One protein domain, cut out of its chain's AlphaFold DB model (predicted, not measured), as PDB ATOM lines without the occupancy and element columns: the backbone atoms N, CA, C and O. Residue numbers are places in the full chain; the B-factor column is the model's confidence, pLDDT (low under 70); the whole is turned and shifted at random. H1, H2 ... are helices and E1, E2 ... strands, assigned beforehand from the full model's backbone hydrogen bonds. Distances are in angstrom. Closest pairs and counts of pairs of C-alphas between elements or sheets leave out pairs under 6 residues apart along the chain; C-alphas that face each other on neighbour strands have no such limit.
ATOM      1  N   ALA A   2      39.995  -8.773  -7.679       54.00
ATOM      2  CA  ALA A   2      38.695  -9.367  -8.085       54.00
ATOM      3  C   ALA A   2      37.471  -8.573  -7.566       54.00
ATOM      4  O   ALA A   2      36.469  -8.437  -8.257       54.00
ATOM      5  N   ASN A   3      37.602  -7.957  -6.386       57.69
ATOM      6  CA  ASN A   3      36.577  -7.082  -5.805       57.69
ATOM      7  C   ASN A   3      36.501  -5.684  -6.454       57.69
ATOM      8  O   ASN A   3      35.548  -4.958  -6.195       57.69
ATOM      9  N   GLU A   4      37.495  -5.286  -7.256       70.19
ATOM     10  CA  GLU A   4      37.550  -3.957  -7.893       70.19
ATOM     11  C   GLU A   4      36.822  -3.925  -9.244       70.19
ATOM     12  O   GLU A   4      36.502  -2.846  -9.729       70.19
ATOM     13  N   ASN A   5      36.521  -5.090  -9.834       73.94
ATOM     14  CA  ASN A   5      35.787  -5.210 -11.098       73.94
ATOM     15  C   ASN A   5      34.656  -6.250 -10.977       73.94
ATOM     16  O   ASN A   5      34.724  -7.319 -11.592       73.94
ATOM     17  N   PRO A   6      33.620  -5.981 -10.155       68.25
ATOM     18  CA  PRO A   6      32.502  -6.901  -9.992       68.25
ATOM     19  C   PRO A   6      31.762  -7.072 -11.327       68.25
ATOM     20  O   PRO A   6      31.291  -6.102 -11.913       68.25
ATOM     21  N   GLY A   7      31.668  -8.314 -11.809       74.88
ATOM     22  CA  GLY A   7      30.973  -8.670 -13.056       74.88
ATOM     23  C   GLY A   7      31.878  -9.116 -14.209       74.88
ATOM     24  O   GLY A   7      31.366  -9.616 -15.207       74.88
ATOM     25  N   VAL A   8      33.203  -9.001 -14.075       79.56
ATOM     26  CA  VAL A   8      34.145  -9.572 -15.049       79.56
ATOM     27  C   VAL A   8      34.436 -11.028 -14.672       79.56
ATOM     28  O   VAL A   8      35.171 -11.289 -13.721       79.56
ATOM     29  N   ASP A   9      33.849 -11.978 -15.407       83.19
ATOM     30  CA  ASP A   9      34.180 -13.407 -15.300       83.19
ATOM     31  C   ASP A   9      35.322 -13.743 -16.268       83.19
ATOM     32  O   ASP A   9      35.162 -13.648 -17.485       83.19
ATOM     33  N   ILE A  10      36.483 -14.125 -15.728       87.62
ATOM     34  CA  ILE A  10      37.633 -14.578 -16.517       87.62
ATOM     35  C   ILE A  10      37.710 -16.102 -16.375       87.62
ATOM     36  O   ILE A  10      38.183 -16.589 -15.343       87.62
ATOM     37  N   PRO A  11      37.261 -16.878 -17.377       92.31
ATOM     38  CA  PRO A  11      37.305 -18.328 -17.295       92.31
ATOM     39  C   PRO A  11      38.756 -18.822 -17.306       92.31
ATOM     40  O   PRO A  11      39.570 -18.397 -18.128       92.31
ATOM     41  N   VAL A  12      39.083 -19.761 -16.415       94.25
ATOM     42  CA  VAL A  12      40.434 -20.328 -16.311       94.25
ATOM     43  C   VAL A  12      40.386 -21.791 -16.715       94.25
ATOM     44  O   VAL A  12      39.851 -22.615 -15.985       94.25
ATOM     45  N   TYR A  13      40.965 -22.152 -17.856       95.62
ATOM     46  CA  TYR A  13      40.915 -23.527 -18.363       95.62
ATOM     47  C   TYR A  13      42.150 -24.340 -17.962       95.62
ATOM     48  O   TYR A  13      43.292 -23.929 -18.165       95.62
ATOM     49  N   GLY A  14      41.925 -25.532 -17.414       95.50
ATOM     50  CA  GLY A  14      42.963 -26.511 -17.120       95.50
ATOM     51  C   GLY A  14      43.160 -27.439 -18.309       95.50
ATOM     52  O   GLY A  14      42.260 -28.212 -18.629       95.50
ATOM     53  N   VAL A  15      44.335 -27.383 -18.940       96.38
ATOM     54  CA  VAL A  15      44.654 -28.164 -20.144       96.38
ATOM     55  C   VAL A  15      45.507 -29.392 -19.794       96.38
ATOM     56  O   VAL A  15      46.714 -29.262 -19.552       96.38
ATOM     57  N   PRO A  16      44.935 -30.609 -19.777       94.88
ATOM     58  CA  PRO A  16      45.663 -31.798 -19.357       94.88
ATOM     59  C   PRO A  16      46.460 -32.416 -20.516       94.88
ATOM     60  O   PRO A  16      45.969 -33.248 -21.269       94.88
ATOM     61  N   ILE A  17      47.741 -32.061 -20.633       95.19
ATOM     62  CA  ILE A  17      48.634 -32.627 -21.668       95.19
ATOM     63  C   ILE A  17      48.971 -34.105 -21.417       95.19
ATOM     64  O   ILE A  17      49.326 -34.854 -22.335       95.19
ATOM     65  N   ASN A  18      48.900 -34.549 -20.163       93.56
ATOM     66  CA  ASN A  18      49.146 -35.932 -19.793       93.56
ATOM     67  C   ASN A  18      48.436 -36.286 -18.481       93.56
ATOM     68  O   ASN A  18      48.111 -35.421 -17.679       93.56
ATOM     69  N   THR A  19      48.243 -37.581 -18.223       90.94
ATOM     70  CA  THR A  19      47.597 -38.075 -16.994       90.94
ATOM     71  C   THR A  19      48.454 -37.869 -15.743       90.94
ATOM     72  O   THR A  19      47.980 -38.054 -14.628       90.94
ATOM     73  N   ARG A  20      49.747 -37.577 -15.932       88.44
ATOM     74  CA  ARG A  20      50.717 -37.273 -14.877       88.44
ATOM     75  C   ARG A  20      51.611 -36.136 -15.351       88.44
ATOM     76  O   ARG A  20      52.200 -36.248 -16.426       88.44
ATOM     77  N   GLU A  21      51.756 -35.119 -14.514       85.62
ATOM     78  CA  GLU A  21      52.534 -33.907 -14.791       85.62
ATOM     79  C   GLU A  21      53.988 -34.216 -15.178       85.62
ATOM     80  O   GLU A  21      54.472 -33.764 -16.211       85.62
ATOM     81  N   ALA A  22      54.643 -35.120 -14.437       85.25
ATOM     82  CA  ALA A  22      56.024 -35.545 -14.689       85.25
ATOM     83  C   ALA A  22      56.274 -36.126 -16.097       85.25
ATOM     84  O   ALA A  22      57.417 -36.274 -16.521       85.25
ATOM     85  N   LEU A  23      55.217 -36.496 -16.826       86.38
ATOM     86  CA  LEU A  23      55.302 -37.072 -18.166       86.38
ATOM     87  C   LEU A  23      54.862 -36.090 -19.270       86.38
ATOM     88  O   LEU A  23      54.850 -36.464 -20.452       86.38
ATOM     89  N   GLY A  24      54.414 -34.884 -18.922       88.12
ATOM     90  CA  GLY A  24      54.012 -33.858 -19.880       88.12
ATOM     91  C   GLY A  24      53.135 -32.773 -19.264       88.12
ATOM     92  O   GLY A  24      52.132 -33.075 -18.623       88.12
ATOM     93  N   VAL A  25      53.495 -31.526 -19.551       93.44
ATOM     94  CA  VAL A  25      52.783 -30.311 -19.136       93.44
ATOM     95  C   VAL A  25      52.593 -29.374 -20.324       93.44
ATOM     96  O   VAL A  25      53.243 -29.537 -21.362       93.44
ATOM     97  N   LEU A  26      51.705 -28.391 -20.176       94.44
ATOM     98  CA  LEU A  26      51.506 -27.349 -21.174       94.44
ATOM     99  C   LEU A  26      52.675 -26.353 -21.129       94.44
ATOM    100  O   LEU A  26      52.823 -25.587 -20.184       94.44
ATOM    101  N   HIS A  27      53.490 -26.354 -22.183       92.81
ATOM    102  CA  HIS A  27      54.532 -25.351 -22.433       92.81
ATOM    103  C   HIS A  27      54.187 -24.441 -23.620       92.81
ATOM    104  O   HIS A  27      55.080 -23.869 -24.240       92.81
ATOM    105  N   PHE A  28      52.898 -24.322 -23.945       92.56
ATOM    106  CA  PHE A  28      52.411 -23.328 -24.897       92.56
ATOM    107  C   PHE A  28      52.633 -21.919 -24.333       92.56
ATOM    108  O   PHE A  28      52.513 -21.715 -23.123       92.56
ATOM    109  N   LYS A  29      52.999 -20.969 -25.194       93.75
ATOM    110  CA  LYS A  29      53.370 -19.601 -24.821       93.75
ATOM    111  C   LYS A  29      52.757 -18.603 -25.793       93.75
ATOM    112  O   LYS A  29      52.646 -18.893 -26.980       93.75
ATOM    113  N   GLY A  30      52.410 -17.431 -25.273       94.00
ATOM    114  CA  GLY A  30      51.797 -16.344 -26.031       94.00
ATOM    115  C   GLY A  30      50.562 -15.801 -25.324       94.00
ATOM    116  O   GLY A  30      49.717 -16.570 -24.868       94.00
ATOM    117  N   PHE A  31      50.469 -14.479 -25.247       96.75
ATOM    118  CA  PHE A  31      49.252 -13.753 -24.905       96.75
ATOM    119  C   PHE A  31      48.765 -13.055 -26.168       96.75
ATOM    120  O   PHE A  31      49.572 -12.444 -26.868       96.75
ATOM    121  N   ILE A  32      47.476 -13.163 -26.462       97.44
ATOM    122  CA  ILE A  32      46.858 -12.553 -27.638       97.44
ATOM    123  C   ILE A  32      45.920 -11.471 -27.117       97.44
ATOM    124  O   ILE A  32      45.051 -11.760 -26.297       97.44
ATOM    125  N   ILE A  33      46.166 -10.228 -27.522       97.19
ATOM    126  CA  ILE A  33      45.399  -9.051 -27.114       97.19
ATOM    127  C   ILE A  33      45.135  -8.257 -28.384       97.19
ATOM    128  O   ILE A  33      46.066  -7.665 -28.941       97.19
ATOM    129  N   ASP A  34      43.883  -8.274 -28.831       96.88
ATOM    130  CA  ASP A  34      43.470  -7.736 -30.124       96.88
ATOM    131  C   ASP A  34      44.419  -8.248 -31.231       96.88
ATOM    132  O   ASP A  34      44.655  -9.450 -31.353       96.88
ATOM    133  N   ASP A  35      45.059  -7.335 -31.961       97.69
ATOM    134  CA  ASP A  35      45.997  -7.640 -33.040       97.69
ATOM    135  C   ASP A  35      47.471  -7.816 -32.589       97.69
ATOM    136  O   ASP A  35      48.363  -7.895 -33.441       97.69
ATOM    137  N   CYS A  36      47.796  -7.822 -31.281       97.94
ATOM    138  CA  CYS A  36      49.157  -8.127 -30.788       97.94
ATOM    139  C   CYS A  36      49.241  -9.518 -30.156       97.94
ATOM    140  O   CYS A  36      48.455  -9.899 -29.290       97.94
ATOM    141  N   VAL A  37      50.316 -10.225 -30.508       97.88
ATOM    142  CA  VAL A  37      50.809 -11.379 -29.760       97.88
ATOM    143  C   VAL A  37      52.011 -10.958 -28.919       97.88
ATOM    144  O   VAL A  37      53.071 -10.624 -29.455       97.88
ATOM    145  N   LEU A  38      51.870 -11.008 -27.594       97.56
ATOM    146  CA  LEU A  38      52.979 -10.906 -26.649       97.56
ATOM    147  C   LEU A  38      53.543 -12.309 -26.396       97.56
ATOM    148  O   LEU A  38      52.955 -13.119 -25.682       97.56
ATOM    149  N   TYR A  39      54.695 -12.604 -26.986       96.94
ATOM    150  CA  TYR A  39      55.354 -13.900 -26.887       96.94
ATOM    151  C   TYR A  39      56.505 -13.858 -25.878       96.94
ATOM    152  O   TYR A  39      57.425 -13.043 -25.989       96.94
ATOM    153  N   SER A  40      56.452 -14.746 -24.884       95.56
ATOM    154  CA  SER A  40      57.482 -14.888 -23.853       95.56
ATOM    155  C   SER A  40      57.501 -16.299 -23.270       95.56
ATOM    156  O   SER A  40      56.468 -16.966 -23.233       95.56
ATOM    157  N   GLY A  41      58.661 -16.753 -22.784       93.50
ATOM    158  CA  GLY A  41      58.769 -17.972 -21.980       93.50
ATOM    159  C   GLY A  41      58.178 -17.823 -20.575       93.50
ATOM    160  O   GLY A  41      57.848 -18.841 -19.950       93.50
ATOM    161  N   ALA A  42      57.972 -16.585 -20.124       93.38
ATOM    162  CA  ALA A  42      57.523 -16.252 -18.786       93.38
ATOM    163  C   ALA A  42      56.139 -16.833 -18.466       93.38
ATOM    164  O   ALA A  42      55.288 -17.036 -19.336       93.38
ATOM    165  N   SER A  43      55.925 -17.132 -17.190       92.00
ATOM    166  CA  SER A  43      54.593 -17.349 -16.620       92.00
ATOM    167  C   SER A  43      54.184 -16.098 -15.839       92.00
ATOM    168  O   SER A  43      55.032 -15.284 -15.498       92.00
ATOM    169  N   LEU A  44      52.899 -15.949 -15.518       92.38
ATOM    170  CA  LEU A  44      52.433 -14.829 -14.698       92.38
ATOM    171  C   LEU A  44      52.697 -15.114 -13.212       92.38
ATOM    172  O   LEU A  44      51.980 -15.901 -12.598       92.38
ATOM    173  N   ASN A  45      53.756 -14.521 -12.658       92.06
ATOM    174  CA  ASN A  45      54.059 -14.502 -11.224       92.06
ATOM    175  C   ASN A  45      55.010 -13.342 -10.876       92.06
ATOM    176  O   ASN A  45      55.553 -12.689 -11.770       92.06
ATOM    177  N   ASP A  46      55.235 -13.130  -9.580       93.75
ATOM    178  CA  ASP A  46      56.009 -12.004  -9.048       93.75
ATOM    179  C   ASP A  46      57.428 -11.902  -9.621       93.75
ATOM    180  O   ASP A  46      57.855 -10.810  -9.981       93.75
ATOM    181  N   VAL A  47      58.152 -13.021  -9.755       92.88
ATOM    182  CA  VAL A  47      59.548 -13.004 -10.227       92.88
ATOM    183  C   VAL A  47      59.660 -12.776 -11.733       92.88
ATOM    184  O   VAL A  47      60.557 -12.070 -12.178       92.88
ATOM    185  N   TYR A  48      58.756 -13.316 -12.553       94.06
ATOM    186  CA  TYR A  48      58.763 -13.019 -13.992       94.06
ATOM    187  C   TYR A  48      58.327 -11.580 -14.287       94.06
ATOM    188  O   TYR A  48      58.785 -10.990 -15.262       94.06
ATOM    189  N   LEU A  49      57.454 -11.016 -13.448       94.81
ATOM    190  CA  LEU A  49      56.948  -9.650 -13.585       94.81
ATOM    191  C   LEU A  49      57.731  -8.620 -12.762       94.81
ATOM    192  O   LEU A  49      57.341  -7.457 -12.760       94.81
ATOM    193  N   HIS A  50      58.801  -9.040 -12.080       95.38
ATOM    194  CA  HIS A  50      59.648  -8.189 -11.241       95.38
ATOM    195  C   HIS A  50      58.834  -7.302 -10.273       95.38
ATOM    196  O   HIS A  50      59.006  -6.089 -10.223       95.38
ATOM    197  N   GLN A  51      57.888  -7.907  -9.545       93.88
ATOM    198  CA  GLN A  51      57.000  -7.183  -8.615       93.88
ATOM    199  C   GLN A  51      57.704  -6.744  -7.321       93.88
ATOM    200  O   GLN A  51      57.282  -5.779  -6.692       93.88
ATOM    201  N   HIS A  52      58.769  -7.453  -6.938       93.12
ATOM    202  CA  HIS A  52      59.620  -7.161  -5.777       93.12
ATOM    203  C   HIS A  52      61.080  -7.044  -6.241       93.12
ATOM    204  O   HIS A  52      61.329  -6.917  -7.433       93.12
ATOM    205  N   ASP A  53      62.054  -7.174  -5.342       92.38
ATOM    206  CA  ASP A  53      63.483  -6.983  -5.661       92.38
ATOM    207  C   ASP A  53      64.143  -8.131  -6.450       92.38
ATOM    208  O   ASP A  53      65.308  -8.033  -6.833       92.38
ATOM    209  N   LYS A  54      63.437  -9.251  -6.661       92.81
ATOM    210  CA  LYS A  54      63.950 -10.410  -7.406       92.81
ATOM    211  C   LYS A  54      63.228 -10.565  -8.729       92.81
ATOM    212  O   LYS A  54      61.995 -10.544  -8.774       92.81
ATOM    213  N   TYR A  55      63.993 -10.838  -9.782       95.25
ATOM    214  CA  TYR A  55      63.442 -11.164 -11.087       95.25
ATOM    215  C   TYR A  55      63.947 -12.495 -11.644       95.25
ATOM    216  O   TYR A  55      64.996 -13.032 -11.282       95.25
ATOM    217  N   ARG A  56      63.158 -13.022 -12.576       94.12
ATOM    218  CA  ARG A  56      63.480 -14.186 -13.384       94.12
ATOM    219  C   ARG A  56      63.585 -13.770 -14.839       94.12
ATOM    220  O   ARG A  56      62.588 -13.437 -15.477       94.12
ATOM    221  N   TYR A  57      64.802 -13.796 -15.359       95.31
ATOM    222  CA  TYR A  57      65.109 -13.274 -16.677       95.31
ATOM    223  C   TYR A  57      64.503 -14.137 -17.788       95.31
ATOM    224  O   TYR A  57      64.816 -15.325 -17.920       95.31
ATOM    225  N   ASP A  58      63.675 -13.516 -18.622       95.25
ATOM    226  CA  ASP A  58      63.090 -14.102 -19.827       95.25
ATOM    227  C   ASP A  58      63.119 -13.068 -20.969       95.25
ATOM    228  O   ASP A  58      63.581 -11.935 -20.816       95.25
ATOM    229  N   ARG A  59      62.650 -13.467 -22.146       94.06
ATOM    230  CA  ARG A  59      62.538 -12.638 -23.340       94.06
ATOM    231  C   ARG A  59      61.081 -12.315 -23.612       94.06
ATOM    232  O   ARG A  59      60.217 -13.176 -23.488       94.06
ATOM    233  N   TYR A  60      60.839 -11.098 -24.081       95.19
ATOM    234  CA  TYR A  60      59.506 -10.589 -24.387       95.19
ATOM    235  C   TYR A  60      59.513 -10.004 -25.800       95.19
ATOM    236  O   TYR A  60      60.436  -9.275 -26.169       95.19
ATOM    237  N   GLN A  61      58.543 -10.381 -26.628       96.62
ATOM    238  CA  GLN A  61      58.322  -9.821 -27.963       96.62
ATOM    239  C   GLN A  61      56.839  -9.455 -28.090       96.62
ATOM    240  O   GLN A  61      56.017 -10.349 -27.941       96.62
ATOM    241  N   CYS A  62      56.478  -8.196 -28.381       97.25
ATOM    242  CA  CYS A  62      55.133  -7.886 -28.903       97.25
ATOM    243  C   CYS A  62      55.222  -7.809 -30.419       97.25
ATOM    244  O   CYS A  62      55.989  -7.018 -30.972       97.25
ATOM    245  N   ILE A  63      54.435  -8.652 -31.074       96.75
ATOM    246  CA  ILE A  63      54.319  -8.723 -32.521       96.75
ATOM    247  C   ILE A  63      52.911  -8.251 -32.861       96.75
ATOM    248  O   ILE A  63      51.939  -8.932 -32.547       96.75
ATOM    249  N   ARG A  64      52.805  -7.071 -33.478       97.06
ATOM    250  CA  ARG A  64      51.531  -6.512 -33.950       97.06
ATOM    251  C   ARG A  64      51.251  -7.040 -35.351       97.06
ATOM    252  O   ARG A  64      51.865  -6.583 -36.312       97.06
ATOM    253  N   ASN A  65      50.381  -8.035 -35.446       95.31
ATOM    254  CA  ASN A  65      49.985  -8.673 -36.694       95.31
ATOM    255  C   ASN A  65      48.631  -9.367 -36.487       95.31
ATOM    256  O   ASN A  65      48.597 -10.476 -35.957       95.31
ATOM    257  N   GLY A  66      47.544  -8.724 -36.932       95.94
ATOM    258  CA  GLY A  66      46.175  -9.229 -36.745       95.94
ATOM    259  C   GLY A  66      45.973 -10.631 -37.319       95.94
ATOM    260  O   GLY A  66      45.522 -11.521 -36.614       95.94
ATOM    261  N   LYS A  67      46.470 -10.900 -38.537       94.94
ATOM    262  CA  LYS A  67      46.377 -12.244 -39.140       94.94
ATOM    263  C   LYS A  67      47.028 -13.314 -38.261       94.94
ATOM    264  O   LYS A  67      46.477 -14.395 -38.090       94.94
ATOM    265  N   MET A  68      48.218 -13.038 -37.727       95.44
ATOM    266  CA  MET A  68      48.910 -13.976 -36.841       95.44
ATOM    267  C   MET A  68      48.174 -14.140 -35.507       95.44
ATOM    268  O   MET A  68      48.111 -15.258 -34.998       95.44
ATOM    269  N   ALA A  69      47.632 -13.051 -34.955       97.62
ATOM    270  CA  ALA A  69      46.819 -13.078 -33.745       97.62
ATOM    271  C   ALA A  69      45.584 -13.971 -33.935       97.62
ATOM    272  O   ALA A  69      45.405 -14.893 -33.142       97.62
ATOM    273  N   ASP A  70      44.844 -13.801 -35.033       97.31
ATOM    274  CA  ASP A  70      43.685 -14.625 -35.399       97.31
ATOM    275  C   ASP A  70      44.067 -16.105 -35.544       97.31
ATOM    276  O   ASP A  70      43.485 -16.969 -34.895       97.31
ATOM    277  N   ILE A  71      45.123 -16.413 -36.314       96.81
ATOM    278  CA  ILE A  71      45.614 -17.793 -36.504       96.81
ATOM    279  C   ILE A  71      45.957 -18.451 -35.161       96.81
ATOM    280  O   ILE A  71      45.676 -19.634 -34.943       96.81
ATOM    281  N   MET A  72      46.622 -17.711 -34.269       97.75
ATOM    282  CA  MET A  72      47.002 -18.238 -32.963       97.75
ATOM    283  C   MET A  72      45.796 -18.385 -32.035       97.75
ATOM    284  O   MET A  72      45.727 -19.376 -31.305       97.75
ATOM    285  N   PHE A  73      44.854 -17.444 -32.083       97.56
ATOM    286  CA  PHE A  73      43.626 -17.463 -31.298       97.56
ATOM    287  C   PHE A  73      42.748 -18.645 -31.696       97.56
ATOM    288  O   PHE A  73      42.429 -19.469 -30.841       97.56
ATOM    289  N   ASP A  74      42.466 -18.802 -32.989       97.19
ATOM    290  CA  ASP A  74      41.669 -19.905 -33.523       97.19
ATOM    291  C   ASP A  74      42.277 -21.255 -33.150       97.19
ATOM    292  O   ASP A  74      41.571 -22.208 -32.813       97.19
ATOM    293  N   TRP A  75      43.608 -21.366 -33.180       97.56
ATOM    294  CA  TRP A  75      44.270 -22.589 -32.753       97.56
ATOM    295  C   TRP A  75      44.080 -22.848 -31.256       97.56
ATOM    296  O   TRP A  75      43.789 -23.984 -30.876       97.56
ATOM    297  N   VAL A  76      44.234 -21.830 -30.404       97.12
ATOM    298  CA  VAL A  76      44.037 -21.956 -28.952       97.12
ATOM    299  C   VAL A  76      42.590 -22.301 -28.623       97.12
ATOM    300  O   VAL A  76      42.370 -23.215 -27.833       97.12
ATOM    301  N   ASP A  77      41.613 -21.638 -29.235       96.69
ATOM    302  CA  ASP A  77      40.203 -21.914 -28.977       96.69
ATOM    303  C   ASP A  77      39.847 -23.351 -29.378       96.69
ATOM    304  O   ASP A  77      39.474 -24.166 -28.531       96.69
ATOM    305  N   ASN A  78      40.111 -23.724 -30.633       96.31
ATOM    306  CA  ASN A  78      39.737 -25.036 -31.163       96.31
ATOM    307  C   ASN A  78      40.486 -26.203 -30.511       96.31
ATOM    308  O   ASN A  78      39.941 -27.302 -30.402       96.31
ATOM    309  N   ASN A  79      41.755 -26.009 -30.132       96.06
ATOM    310  CA  ASN A  79      42.595 -27.110 -29.661       96.06
ATOM    311  C   ASN A  79      42.792 -27.115 -28.154       96.06
ATOM    312  O   ASN A  79      42.971 -28.200 -27.620       96.06
ATOM    313  N   LEU A  80      42.794 -25.962 -27.478       95.81
ATOM    314  CA  LEU A  80      43.024 -25.882 -26.035       95.81
ATOM    315  C   LEU A  80      41.755 -25.577 -25.250       95.81
ATOM    316  O   LEU A  80      41.559 -26.217 -24.229       95.81
ATOM    317  N   VAL A  81      40.907 -24.638 -25.673       95.56
ATOM    318  CA  VAL A  81      39.690 -24.275 -24.917       95.56
ATOM    319  C   VAL A  81      38.600 -25.322 -25.121       95.56
ATOM    320  O   VAL A  81      38.068 -25.856 -24.149       95.56
ATOM    321  N   GLN A  82      38.335 -25.684 -26.378       95.31
ATOM    322  CA  GLN A  82      37.386 -26.735 -26.771       95.31
ATOM    323  C   GLN A  82      38.006 -28.144 -26.728       95.31
ATOM    324  O   GLN A  82      37.423 -29.117 -27.211       95.31
ATOM    325  N   GLY A  83      39.214 -28.269 -26.168       94.38
ATOM    326  CA  GLY A  83      39.949 -29.524 -26.104       94.38
ATOM    327  C   GLY A  83      39.249 -30.574 -25.238       94.38
ATOM    328  O   GLY A  83      38.691 -30.294 -24.175       94.38
ATOM    329  N   ARG A  84      39.318 -31.838 -25.661       93.38
ATOM    330  CA  ARG A  84      38.745 -32.961 -24.913       93.38
ATOM    331  C   ARG A  84      39.360 -33.055 -23.506       93.38
ATOM    332  O   ARG A  84      40.575 -33.114 -23.338       93.38
ATOM    333  N   GLY A  85      38.508 -33.131 -22.482       91.56
ATOM    334  CA  GLY A  85      38.939 -33.227 -21.082       91.56
ATOM    335  C   GLY A  85      39.488 -31.919 -20.499       91.56
ATOM    336  O   GLY A  85      39.949 -31.913 -19.354       91.56
ATOM    337  N   VAL A  86      39.429 -30.815 -21.247       95.31
ATOM    338  CA  VAL A  86      39.711 -29.472 -20.738       95.31
ATOM    339  C   VAL A  86      38.517 -29.013 -19.913       95.31
ATOM    340  O   VAL A  86      37.367 -29.163 -20.312       95.31
ATOM    341  N   ASN A  87      38.794 -28.483 -18.725       94.50
ATOM    342  CA  ASN A  87      37.762 -28.080 -17.776       94.50
ATOM    343  C   ASN A  87      38.101 -26.726 -17.155       94.50
ATOM    344  O   ASN A  87      39.276 -26.412 -16.947       94.50
ATOM    345  N   ARG A  88      37.072 -25.947 -16.806       94.44
ATOM    346  CA  ARG A  88      37.235 -24.710 -16.033       94.44
ATOM    347  C   ARG A  88      37.731 -25.032 -14.622       94.44
ATOM    348  O   ARG A  88      37.142 -25.836 -13.903       94.44
ATOM    349  N   LEU A  89      38.841 -24.419 -14.232       93.25
ATOM    350  CA  LEU A  89      39.461 -24.541 -12.919       93.25
ATOM    351  C   LEU A  89      38.791 -23.640 -11.883       93.25
ATOM    352  O   LEU A  89      38.864 -23.933 -10.695       93.25
ATOM    353  N   ASP A  90      38.117 -22.588 -12.319       89.88
ATOM    354  CA  ASP A  90      37.339 -21.676 -11.479       89.88
ATOM    355  C   ASP A  90      35.982 -22.265 -11.037       89.88
ATOM    356  O   ASP A  90      35.277 -21.669 -10.226       89.88
ATOM    357  N   ARG A  91      35.636 -23.469 -11.513       88.75
ATOM    358  CA  ARG A  91      34.395 -24.174 -11.180       88.75
ATOM    359  C   ARG A  91      34.604 -25.294 -10.148       88.75
ATOM    360  O   ARG A  91      35.525 -26.104 -10.310       88.75
ATOM    361  N   PRO A  92      33.760 -25.384  -9.100       88.00
ATOM    362  CA  PRO A  92      33.889 -26.408  -8.061       88.00
ATOM    363  C   PRO A  92      33.448 -27.802  -8.531       88.00
ATOM    364  O   PRO A  92      33.927 -28.802  -8.002       88.00
ATOM    365  N   ASP A  93      32.569 -27.880  -9.529       89.75
ATOM    366  CA  ASP A  93      31.971 -29.098 -10.089       89.75
ATOM    367  C   ASP A  93      32.846 -29.795 -11.147       89.75
ATOM    368  O   ASP A  93      32.396 -30.708 -11.837       89.75
ATOM    369  N   ARG A  94      34.118 -29.401 -11.277       91.62
ATOM    370  CA  ARG A  94      35.032 -29.990 -12.262       91.62
ATOM    371  C   ARG A  94      35.397 -31.449 -11.927       91.62
ATOM    372  O   ARG A  94      35.618 -31.774 -10.754       91.62
ATOM    373  N   PRO A  95      35.583 -32.311 -12.941       91.75
ATOM    374  CA  PRO A  95      36.005 -33.688 -12.724       91.75
ATOM    375  C   PRO A  95      37.439 -33.767 -12.181       91.75
ATOM    376  O   PRO A  95      38.302 -32.924 -12.446       91.75
ATOM    377  N   LYS A  96      37.720 -34.834 -11.438       90.31
ATOM    378  CA  LYS A  96      39.058 -35.206 -10.975       90.31
ATOM    379  C   LYS A  96      39.817 -35.939 -12.078       90.31
ATOM    380  O   LYS A  96      39.249 -36.664 -12.890       90.31
ATOM    381  N   SER A  97      41.147 -35.853 -12.052       87.25
ATOM    382  CA  SER A  97      42.018 -36.472 -13.065       87.25
ATOM    383  C   SER A  97      41.767 -37.968 -13.344       87.25
ATOM    384  O   SER A  97      41.932 -38.373 -14.496       87.25
ATOM    385  N   PRO A  98      41.391 -38.821 -12.364       90.38
ATOM    386  CA  PRO A  98      41.045 -40.215 -12.643       90.38
ATOM    387  C   PRO A  98      39.806 -40.391 -13.533       90.38
ATOM    388  O   PRO A  98      39.777 -41.337 -14.315       90.38
ATOM    389  N   GLU A  99      38.826 -39.488 -13.441       93.31
ATOM    390  CA  GLU A  99      37.534 -39.569 -14.142       93.31
ATOM    391  C   GLU A  99      37.694 -39.275 -15.639       93.31
ATOM    392  O   GLU A  99      37.108 -39.953 -16.474       93.31
ATOM    393  N   ILE A 100      38.592 -38.349 -15.985       94.50
ATOM    394  CA  ILE A 100      38.883 -37.934 -17.370       94.50
ATOM    395  C   ILE A 100      40.148 -38.587 -17.946       94.50
ATOM    396  O   ILE A 100      40.688 -38.163 -18.965       94.50
ATOM    397  N   LYS A 101      40.680 -39.641 -17.317       94.88
ATOM    398  CA  LYS A 101      41.973 -40.238 -17.704       94.88
ATOM    399  C   LYS A 101      42.014 -40.720 -19.161       94.88
ATOM    400  O   LYS A 101      43.059 -40.624 -19.807       94.88
ATOM    401  N   ASN A 102      40.913 -41.283 -19.656       95.44
ATOM    402  CA  ASN A 102      40.816 -41.756 -21.039       95.44
ATOM    403  C   ASN A 102      40.715 -40.587 -22.020       95.44
ATOM    404  O   ASN A 102      41.414 -40.599 -23.032       95.44
ATOM    405  N   ASP A 103      39.955 -39.554 -21.658       96.12
ATOM    406  CA  ASP A 103      39.854 -38.318 -22.427       96.12
ATOM    407  C   ASP A 103      41.215 -37.650 -22.593       96.12
ATOM    408  O   ASP A 103      41.616 -37.354 -23.711       96.12
ATOM    409  N   ILE A 104      41.998 -37.546 -21.515       95.62
ATOM    410  CA  ILE A 104      43.363 -37.000 -21.547       95.62
ATOM    411  C   ILE A 104      44.264 -37.774 -22.519       95.62
ATOM    412  O   ILE A 104      45.101 -37.195 -23.215       95.62
ATOM    413  N   ARG A 105      44.137 -39.105 -22.570       94.69
ATOM    414  CA  ARG A 105      44.950 -39.941 -23.466       94.69
ATOM    415  C   ARG A 105      44.589 -39.716 -24.931       94.69
ATOM    416  O   ARG A 105      45.509 -39.598 -25.738       94.69
ATOM    417  N   GLN A 106      43.297 -39.660 -25.249       95.75
ATOM    418  CA  GLN A 106      42.805 -39.390 -26.604       95.75
ATOM    419  C   GLN A 106      43.154 -37.964 -27.030       95.75
ATOM    420  O   GLN A 106      43.786 -37.776 -28.063       95.75
ATOM    421  N   TYR A 107      42.891 -36.986 -26.166       96.25
ATOM    422  CA  TYR A 107      43.230 -35.584 -26.382       96.25
ATOM    423  C   TYR A 107      44.716 -35.389 -26.693       96.25
ATOM    424  O   TYR A 107      45.087 -34.708 -27.644       96.25
ATOM    425  N   ARG A 108      45.604 -36.065 -25.951       95.38
ATOM    426  CA  ARG A 108      47.042 -36.025 -26.232       95.38
ATOM    427  C   ARG A 108      47.390 -36.585 -27.614       95.38
ATOM    428  O   ARG A 108      48.347 -36.108 -28.218       95.38
ATOM    429  N   GLN A 109      46.711 -37.636 -28.067       93.44
ATOM    430  CA  GLN A 109      46.932 -38.195 -29.403       93.44
ATOM    431  C   GLN A 109      46.462 -37.207 -30.468       93.44
ATOM    432  O   GLN A 109      47.255 -36.872 -31.336       93.44
ATOM    433  N   GLU A 110      45.254 -36.664 -30.319       94.25
ATOM    434  CA  GLU A 110      44.697 -35.642 -31.209       94.25
ATOM    435  C   GLU A 110      45.635 -34.428 -31.319       94.25
ATOM    436  O   GLU A 110      45.984 -34.018 -32.421       94.25
ATOM    437  N   LEU A 111      46.127 -33.900 -30.192       94.75
ATOM    438  CA  LEU A 111      47.031 -32.743 -30.154       94.75
ATOM    439  C   LEU A 111      48.386 -32.961 -30.840       94.75
ATOM    440  O   LEU A 111      49.026 -31.984 -31.225       94.75
ATOM    441  N   ARG A 112      48.874 -34.203 -30.963       94.06
ATOM    442  CA  ARG A 112      50.179 -34.468 -31.604       94.06
ATOM    443  C   ARG A 112      50.188 -34.110 -33.081       94.06
ATOM    444  O   ARG A 112      51.242 -33.725 -33.582       94.06
ATOM    445  N   ASP A 113      49.031 -34.217 -33.719       89.94
ATOM    446  CA  ASP A 113      48.867 -34.014 -35.154       89.94
ATOM    447  C   ASP A 113      48.338 -32.606 -35.479       89.94
ATOM    448  O   ASP A 113      48.096 -32.278 -36.638       89.94
ATOM    449  N   ARG A 114      48.175 -31.740 -34.466       94.00
ATOM    450  CA  ARG A 114      47.728 -30.354 -34.650       94.00
ATOM    451  C   ARG A 114      48.894 -29.429 -34.976       94.00
ATOM    452  O   ARG A 114      49.934 -29.440 -34.319       94.00
ATOM    453  N   SER A 115      48.659 -28.554 -35.946       95.50
ATOM    454  CA  SER A 115      49.531 -27.450 -36.343       95.50
ATOM    455  C   SER A 115      48.714 -26.174 -36.523       95.50
ATOM    456  O   SER A 115      47.487 -26.227 -36.646       95.50
ATOM    457  N   TYR A 116      49.389 -25.026 -36.562       96.25
ATOM    458  CA  TYR A 116      48.778 -23.815 -37.101       96.25
ATOM    459  C   TYR A 116      48.496 -24.010 -38.592       96.25
ATOM    460  O   TYR A 116      49.301 -24.616 -39.300       96.25
ATOM    461  N   HIS A 117      47.355 -23.504 -39.050       93.81
ATOM    462  CA  HIS A 117      46.974 -23.510 -40.458       93.81
ATOM    463  C   HIS A 117      46.924 -22.066 -40.933       93.81
ATOM    464  O   HIS A 117      46.227 -21.246 -40.344       93.81
ATOM    465  N   PHE A 118      47.694 -21.753 -41.967       93.44
ATOM    466  CA  PHE A 118      47.766 -20.414 -42.532       93.44
ATOM    467  C   PHE A 118      48.274 -20.477 -43.970       93.44
ATOM    468  O   PHE A 118      48.928 -21.441 -44.369       93.44
ATOM    469  N   VAL A 119      47.987 -19.428 -44.738       91.00
ATOM    470  CA  VAL A 119      48.572 -19.213 -46.063       91.00
ATOM    471  C   VAL A 119      49.669 -18.169 -45.911       91.00
ATOM    472  O   VAL A 119      49.391 -17.023 -45.559       91.00
ATOM    473  N   GLY A 120      50.919 -18.571 -46.132       87.19
ATOM    474  CA  GLY A 120      52.045 -17.641 -46.150       87.19
ATOM    475  C   GLY A 120      51.925 -16.708 -47.350       87.19
ATOM    476  O   GLY A 120      51.850 -17.176 -48.481       87.19
ATOM    477  N   THR A 121      51.875 -15.402 -47.101       86.56
ATOM    478  CA  THR A 121      51.807 -14.379 -48.161       86.56
ATOM    479  C   THR A 121      53.104 -13.594 -48.319       86.56
ATOM    480  O   THR A 121      53.152 -12.707 -49.160       86.56
ATOM    481  N   ALA A 122      54.107 -13.873 -47.483       89.44
ATOM    482  CA  ALA A 122      55.391 -13.189 -47.530       89.44
ATOM    483  C   ALA A 122      56.250 -13.732 -48.679       89.44
ATOM    484  O   ALA A 122      56.302 -14.947 -48.880       89.44
ATOM    485  N   GLY A 123      56.910 -12.834 -49.409       90.50
ATOM    486  CA  GLY A 123      57.926 -13.194 -50.403       90.50
ATOM    487  C   GLY A 123      59.268 -13.585 -49.769       90.50
ATOM    488  O   GLY A 123      59.471 -13.414 -48.569       90.50
ATOM    489  N   ASP A 124      60.209 -14.068 -50.587       87.44
ATOM    490  CA  ASP A 124      61.534 -14.524 -50.124       87.44
ATOM    491  C   ASP A 124      62.401 -13.394 -49.533       87.44
ATOM    492  O   ASP A 124      63.261 -13.644 -48.690       87.44
ATOM    493  N   GLU A 125      62.160 -12.147 -49.947       93.12
ATOM    494  CA  GLU A 125      62.894 -10.958 -49.486       93.12
ATOM    495  C   GLU A 125      62.164 -10.187 -48.372       93.12
ATOM    496  O   GLU A 125      62.593  -9.105 -47.964       93.12
ATOM    497  N   GLU A 126      61.055 -10.721 -47.860       93.38
ATOM    498  CA  GLU A 126      60.257 -10.069 -46.826       93.38
ATOM    499  C   GLU A 126      60.508 -10.674 -45.442       93.38
ATOM    500  O   GLU A 126      60.614 -11.890 -45.259       93.38
ATOM    501  N   LEU A 127      60.537  -9.813 -44.420       92.56
ATOM    502  CA  LEU A 127      60.546 -10.273 -43.036       92.56
ATOM    503  C   LEU A 127      59.245 -11.030 -42.748       92.56
ATOM    504  O   LEU A 127      58.162 -10.444 -42.721       92.56
ATOM    505  N   SER A 128      59.369 -12.322 -42.464       93.44
ATOM    506  CA  SER A 128      58.237 -13.203 -42.202       93.44
ATOM    507  C   SER A 128      58.306 -13.842 -40.815       93.44
ATOM    508  O   SER A 128      59.361 -13.963 -40.190       93.44
ATOM    509  N   VAL A 129      57.136 -14.241 -40.312       93.12
ATOM    510  CA  VAL A 129      56.986 -14.973 -39.053       93.12
ATOM    511  C   VAL A 129      56.101 -16.184 -39.308       93.12
ATOM    512  O   VAL A 129      54.986 -16.052 -39.803       93.12
ATOM    513  N   THR A 130      56.598 -17.359 -38.927       93.81
ATOM    514  CA  THR A 130      55.891 -18.635 -39.072       93.81
ATOM    515  C   THR A 130      55.604 -19.206 -37.683       93.81
ATOM    516  O   THR A 130      56.544 -19.641 -37.008       93.81
ATOM    517  N   PRO A 131      54.341 -19.216 -37.218       94.69
ATOM    518  CA  PRO A 131      53.998 -19.799 -35.929       94.69
ATOM    519  C   PRO A 131      54.125 -21.325 -35.996       94.69
ATOM    520  O   PRO A 131      53.660 -21.975 -36.932       94.69
ATOM    521  N   LEU A 132      54.754 -21.918 -34.979       95.50
ATOM    522  CA  LEU A 132      54.973 -23.362 -34.881       95.50
ATOM    523  C   LEU A 132      54.510 -23.880 -33.524       95.50
ATOM    524  O   LEU A 132      54.738 -23.260 -32.488       95.50
TER     525      LEU A 132
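Overview. This is residues 2 to 132 of the 252 residues of a protein of Klebsiella pneumoniae subsp. ozaenae (UniProt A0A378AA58). With little regular structure, this is a small meander sheet, E1 E2 E3, with helix H1 packed over one face, helix H2 beyond H1, and long loops around them. Residues 3 to 8 and 121 to 127 stick out. The printed part has 131 residues, 41 in named elements, class mixed: three antiparallel strands, order E1 - E2 - E3, then two helices. It is loose, radius of gyration of the C-alphas 17.4 A, spanning 52 by 42 by 33 A.

Arrangement. Look first at hairpin E1, residues 31 to 33, and E2, residues 36 to 40: N 31 and O 38 are 2.9 A apart. E3, residues 60 to 64, makes a hairpin with E2; N 39 and O 61 are 2.8 A apart. H1, residues 66 to 81, is on the sheet, making two layers, height 9.9 A; the closest C-alphas of E2 and H1, Val 37 and Ala 69, are 5.9 A apart. H2, residues 101 to 112, is close but not clearly touching H1, closest C-alphas Asn 79 and Leu 111 at 7.2 A, a shallow tilt of 27 degrees, opposite ways. In H1 and H2 every O i to N i+4 pair is within hydrogen-bond range.

Along the chain. Find C-alpha 31 at (49.252, -13.753, -24.905), where E1 begins. H1 runs 20.2 A; H2 runs 17.1 A to C-alpha 112 at (50.179, -34.468, -31.604).

Size, cuts and confidence. The farthest C-alphas, Asp 93 and Glu 125, are 53.3 A apart. The printed part has no cut; links E2 to E3 and H1 to H2 are long. Residues 2, 3 and 6 have pLDDT under 70.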